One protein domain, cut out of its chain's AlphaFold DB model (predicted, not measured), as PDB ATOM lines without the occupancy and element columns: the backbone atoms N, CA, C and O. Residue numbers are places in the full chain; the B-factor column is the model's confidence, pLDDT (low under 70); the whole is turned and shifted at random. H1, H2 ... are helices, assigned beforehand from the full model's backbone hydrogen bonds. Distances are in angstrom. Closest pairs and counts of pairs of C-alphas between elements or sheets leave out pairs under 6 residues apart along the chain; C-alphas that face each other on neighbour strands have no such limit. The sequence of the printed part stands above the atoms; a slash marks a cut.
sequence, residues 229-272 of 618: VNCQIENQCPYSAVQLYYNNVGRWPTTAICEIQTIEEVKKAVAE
ATOM      1  N   VAL A 229     157.038 104.413 169.446       95.50
ATOM      2  CA  VAL A 229     155.818 105.029 168.878       95.50
ATOM      3  C   VAL A 229     155.926 105.392 167.393       95.50
ATOM      4  O   VAL A 229     154.914 105.399 166.707       95.50
ATOM      5  N   ASN A 230     157.143 105.642 166.897       91.38
ATOM      6  CA  ASN A 230     157.419 106.015 165.505       91.38
ATOM      7  C   ASN A 230     158.450 105.074 164.854       91.38
ATOM      8  O   ASN A 230     159.155 105.458 163.922       91.38
ATOM      9  N   CYS A 231     158.617 103.863 165.391       96.12
ATOM     10  CA  CYS A 231     159.642 102.933 164.930       96.12
ATOM     11  C   CYS A 231     159.151 102.142 163.708       96.12
ATOM     12  O   CYS A 231     158.101 101.509 163.757       96.12
ATOM     13  N   GLN A 232     159.931 102.133 162.622       95.44
ATOM     14  CA  GLN A 232     159.530 101.478 161.368       95.44
ATOM     15  C   GLN A 232     159.432  99.951 161.487       95.44
ATOM     16  O   GLN A 232     158.663  99.327 160.764       95.44
ATOM     17  N   ILE A 233     160.187  99.357 162.415       92.25
ATOM     18  CA  ILE A 233     160.205  97.907 162.662       92.25
ATOM     19  C   ILE A 233     159.340  97.490 163.859       92.25
ATOM     20  O   ILE A 233     159.437  96.355 164.320       92.25
ATOM     21  N   GLU A 234     158.546  98.408 164.422       90.75
ATOM     22  CA  GLU A 234     157.780  98.200 165.659       90.75
ATOM     23  C   GLU A 234     156.960  96.905 165.623       90.75
ATOM     24  O   GLU A 234     157.059  96.097 166.543       90.75
ATOM     25  N   ASN A 235     156.243  96.669 164.524       80.50
ATOM     26  CA  ASN A 235     155.346  95.529 164.340       80.50
ATOM     27  C   ASN A 235     156.039  94.154 164.394       80.50
ATOM     28  O   ASN A 235     155.386  93.153 164.667       80.50
ATOM     29  N   GLN A 236     157.348  94.099 164.142       82.75
ATOM     30  CA  GLN A 236     158.155  92.874 164.153       82.75
ATOM     31  C   GLN A 236     159.137  92.836 165.332       82.75
ATOM     32  O   GLN A 236     159.834  91.841 165.532       82.75
ATOM     33  N   CYS A 237     159.218  93.913 166.115       85.19
ATOM     34  CA  CYS A 237     160.182  94.042 167.193       85.19
ATOM     35  C   CYS A 237     159.685  93.319 168.456       85.19
ATOM     36  O   CYS A 237     158.677  93.738 169.032       85.19
ATOM     37  N   PRO A 238     160.419  92.316 168.982       83.44
ATOM     38  CA  PRO A 238     160.021  91.624 170.210       83.44
ATOM     39  C   PRO A 238     160.028  92.548 171.438       83.44
ATOM     40  O   PRO A 238     159.396  92.249 172.445       83.44
ATOM     41  N   TYR A 239     160.712  93.691 171.361       91.56
ATOM     42  CA  TYR A 239     160.819  94.667 172.445       91.56
ATOM     43  C   TYR A 239     159.889  95.873 172.275       91.56
ATOM     44  O   TYR A 239     160.106  96.891 172.943       91.56
ATOM     45  N   SER A 240     158.895  95.816 171.383       93.06
ATOM     46  CA  SER A 240     157.982  96.940 171.161       93.06
ATOM     47  C   SER A 240     157.285  97.366 172.458       93.06
ATOM     48  O   SER A 240     156.498  96.622 173.041       93.06
ATOM     49  N   ALA A 241     157.551  98.599 172.896       94.88
ATOM     50  CA  ALA A 241     156.838  99.207 174.016       94.88
ATOM     51  C   ALA A 241     155.356  99.445 173.683       94.88
ATOM     52  O   ALA A 241     154.508  99.356 174.563       94.88
ATOM     53  N   VAL A 242     155.037  99.721 172.414       92.50
ATOM     54  CA  VAL A 242     153.660  99.938 171.949       92.50
ATOM     55  C   VAL A 242     152.845  98.665 172.161       92.50
ATOM     56  O   VAL A 242     151.852  98.697 172.884       92.50
ATOM     57  N   GLN A 243     153.306  97.533 171.624       82.50
ATOM     58  CA  GLN A 243     152.638  96.244 171.820       82.50
ATOM     59  C   GLN A 243     152.607  95.837 173.289       82.50
ATOM     60  O   GLN A 243     151.556  95.438 173.785       82.50
ATOM     61  N   LEU A 244     153.735  95.962 173.998       85.12
ATOM     62  CA  LEU A 244     153.819  95.531 175.390       85.12
ATOM     63  C   LEU A 244     152.831  96.290 176.279       85.12
ATOM     64  O   LEU A 244     152.097  95.663 177.037       85.12
ATOM     65  N   TYR A 245     152.790  97.621 176.192       88.75
ATOM     66  CA  TYR A 245     152.009  98.408 177.143       88.75
ATOM     67  C   TYR A 245     150.557  98.621 176.713       88.75
ATOM     68  O   TYR A 245     149.668  98.607 177.567       88.75
ATOM     69  N   TYR A 246     150.273  98.777 175.413       85.69
ATOM     70  CA  TYR A 246     148.901  99.043 174.957       85.69
ATOM     71  C   TYR A 246     148.013  97.804 175.074       85.69
ATOM     72  O   TYR A 246     146.818  97.937 175.328       85.69
ATOM     73  N   ASN A 247     148.593  96.606 174.964       75.31
ATOM     74  CA  ASN A 247     147.855  95.354 175.134       75.31
ATOM     75  C   ASN A 247     147.606  94.995 176.611       75.31
ATOM     76  O   ASN A 247     146.814  94.098 176.885       75.31
ATOM     77  N   ASN A 248     148.246  95.695 177.556       70.00
ATOM     78  CA  ASN A 248     148.210  95.375 178.988       70.00
ATOM     79  C   ASN A 248     147.705  96.535 179.863       70.00
ATOM     80  O   ASN A 248     148.022  96.596 181.046       70.00
ATOM     81  N   VAL A 249     146.915  97.470 179.320       80.50
ATOM     82  CA  VAL A 249     146.323  98.568 180.114       80.50
ATOM     83  C   VAL A 249     145.553  98.012 181.321       80.50
ATOM     84  O   VAL A 249     144.715  97.122 181.182       80.50
ATOM     85  N   GLY A 250     145.850  98.537 182.512       76.75
ATOM     86  CA  GLY A 250     145.279  98.077 183.781       76.75
ATOM     87  C   GLY A 250     145.940  96.821 184.358       76.75
ATOM     88  O   GLY A 250     145.489  96.321 185.387       76.75
ATOM     89  N   ARG A 251     146.994  96.301 183.722       74.31
ATOM     90  CA  ARG A 251     147.752  95.126 184.171       74.31
ATOM     91  C   ARG A 251     149.248  95.408 184.168       74.31
ATOM     92  O   ARG A 251     149.724  96.350 183.537       74.31
ATOM     93  N   TRP A 252     149.997  94.595 184.903       79.38
ATOM     94  CA  TRP A 252     151.449  94.604 184.786       79.38
ATOM     95  C   TRP A 252     151.840  94.138 183.364       79.38
ATOM     96  O   TRP A 252     151.125  93.319 182.797       79.38
ATOM     97  N   PRO A 253     152.898  94.684 182.737       86.81
ATOM     98  CA  PRO A 253     153.805  95.719 183.240       86.81
ATOM     99  C   PRO A 253     153.311  97.168 183.070       86.81
ATOM    100  O   PRO A 253     153.970  98.092 183.544       86.81
ATOM    101  N   THR A 254     152.167  97.419 182.427       90.31
ATOM    102  CA  THR A 254     151.653  98.782 182.173       90.31
ATOM    103  C   THR A 254     151.282  99.544 183.447       90.31
ATOM    104  O   THR A 254     151.463 100.758 183.522       90.31
ATOM    105  N   THR A 255     150.850  98.852 184.499       88.38
ATOM    106  CA  THR A 255     150.611  99.463 185.819       88.38
ATOM    107  C   THR A 255     151.874 100.020 186.474       88.38
ATOM    108  O   THR A 255     151.769 100.750 187.451       88.38
ATOM    109  N   ALA A 256     153.071  99.689 185.973       90.31
ATOM    110  CA  ALA A 256     154.333 100.217 186.490       90.31
ATOM    111  C   ALA A 256     154.803 101.497 185.774       90.31
ATOM    112  O   ALA A 256     155.758 102.124 186.230       90.31
ATOM    113  N   ILE A 257     154.177 101.880 184.650       94.19
ATOM    114  CA  ILE A 257     154.657 103.001 183.821       94.19
ATOM    115  C   ILE A 257     153.877 104.304 184.034       94.19
ATOM    116  O   ILE A 257     154.399 105.372 183.719       94.19
ATOM    117  N   CYS A 258     152.647 104.227 184.554       93.06
ATOM    118  CA  CYS A 258     151.819 105.375 184.930       93.06
ATOM    119  C   CYS A 258     150.727 104.968 185.932       93.06
ATOM    120  O   CYS A 258     150.274 103.827 185.932       93.06
ATOM    121  N   GLU A 259     150.271 105.903 186.769       90.62
ATOM    122  CA  GLU A 259     149.272 105.604 187.813       90.62
ATOM    123  C   GLU A 259     147.850 105.496 187.251       90.62
ATOM    124  O   GLU A 259     147.089 104.597 187.601       90.62
ATOM    125  N   ILE A 260     147.495 106.391 186.325       91.81
ATOM    126  CA  ILE A 260     146.181 106.398 185.683       91.81
ATOM    127  C   ILE A 260     146.210 105.430 184.499       91.81
ATOM    128  O   ILE A 260     146.956 105.613 183.538       91.81
ATOM    129  N   GLN A 261     145.383 104.389 184.564       90.88
ATOM    130  CA  GLN A 261     145.369 103.287 183.601       90.88
ATOM    131  C   GLN A 261     144.290 103.468 182.519       90.88
ATOM    132  O   GLN A 261     143.446 102.598 182.308       90.88
ATOM    133  N   THR A 262     144.313 104.607 181.819       92.62
ATOM    134  CA  THR A 262     143.525 104.822 180.590       92.62
ATOM    135  C   THR A 262     144.411 104.662 179.356       92.62
ATOM    136  O   THR A 262     145.625 104.848 179.419       92.62
ATOM    137  N   ILE A 263     143.819 104.338 178.201       88.88
ATOM    138  CA  ILE A 263     144.592 104.198 176.955       88.88
ATOM    139  C   ILE A 263     145.321 105.496 176.573       88.88
ATOM    140  O   ILE A 263     146.402 105.442 175.998       88.88
ATOM    141  N   GLU A 264     144.746 106.655 176.894       96.19
ATOM    142  CA  GLU A 264     145.325 107.967 176.597       96.19
ATOM    143  C   GLU A 264     146.547 108.250 177.475       96.19
ATOM    144  O   GLU A 264     147.610 108.581 176.948       96.19
ATOM    145  N   GLU A 265     146.441 108.018 178.786       97.19
ATOM    146  CA  GLU A 265     147.559 108.200 179.720       97.19
ATOM    147  C   GLU A 265     148.683 107.194 179.463       97.19
ATOM    148  O   GLU A 265     149.857 107.561 179.446       97.19
ATOM    149  N   VAL A 266     148.347 105.941 179.141       95.62
ATOM    150  CA  VAL A 266     149.343 104.935 178.744       95.62
ATOM    151  C   VAL A 266     150.031 105.334 177.437       95.62
ATOM    152  O   VAL A 266     151.257 105.246 177.332       95.62
ATOM    153  N   LYS A 267     149.283 105.818 176.435       97.44
ATOM    154  CA  LYS A 267     149.870 106.330 175.188       97.44
ATOM    155  C   LYS A 267     150.837 107.474 175.456       97.44
ATOM    156  O   LYS A 267     151.932 107.453 174.899       97.44
ATOM    157  N   LYS A 268     150.469 108.411 176.330       97.75
ATOM    158  CA  LYS A 268     151.320 109.528 176.744       97.75
ATOM    159  C   LYS A 268     152.578 109.053 177.475       97.75
ATOM    160  O   LYS A 268     153.684 109.429 177.090       97.75
ATOM    161  N   ALA A 269     152.440 108.151 178.447       97.12
ATOM    162  CA  ALA A 269     153.563 107.577 179.190       97.12
ATOM    163  C   ALA A 269     154.565 106.863 178.267       97.12
ATOM    164  O   ALA A 269     155.779 107.000 178.429       97.12
ATOM    165  N   VAL A 270     154.078 106.147 177.247       97.56
ATOM    166  CA  VAL A 270     154.932 105.542 176.215       97.56
ATOM    167  C   VAL A 270     155.490 106.602 175.257       97.56
ATOM    168  O   VAL A 270     156.650 106.531 174.865       97.56
ATOM    169  N   ALA A 271     154.730 107.622 174.876       97.06
ATOM    170  CA  ALA A 271     155.210 108.655 173.959       97.06
ATOM    171  C   ALA A 271     156.337 109.505 174.564       97.06
ATOM    172  O   ALA A 271     157.311 109.785 173.868       97.06
ATOM    173  N   GLU A 272     156.255 109.832 175.854       96.31
ATOM    174  CA  GLU A 272     157.104 110.837 176.510       96.31
ATOM    175  C   GLU A 272     158.073 110.228 177.538       96.31
ATOM    176  O   GLU A 272     159.218 110.661 177.656       96.31
TER     177      GLU A 272
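This is residues 229 to 272 of the 618 residues of the protein "N-acetyl-D-glucosamine kinase N-acetylglucosamine kinase" of Proteiniborus sp. DW1 (UniProt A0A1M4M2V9). Little regular structure is here: two short helices, H1 and H2, lie side by side as a helical hairpin, with a loop of residues 229 to 240 towards one end and a long looping link, residues 247 to 262, towards the other. The 44 printed residues hold two named helices, H1 then H2, and no named strand; the class is all helix, with 16 residues in them. The whole is compact, radius of gyration of the C-alphas 10.1 A, yet elongated, spanning 28 by 18 by 12 A.

Look first at H1, residues 241 to 246, then H2, residues 263 to 272: they touch, closest at the C-alphas of Ala 241 and Val 270, 7.0 A apart. They run opposite ways at a shallow tilt of 21 degrees. In both, every O i to N i+4 pair is within hydrogen-bond range.

Find C-alpha 241 at (156.838, 99.207, 174.016); from there H1 runs 8.0 A to C-alpha 246. H2 runs 14.2 A from C-alpha 263 to C-alpha 272 at (157.104, 110.837, 176.510).

The C-alphas farthest apart, of Gln 232 and Glu 259, are 28.7 A apart. The link from H1 to H2 is long, 16 residues. The printed part has no cut, and no printed residue is under 70 in pLDDT.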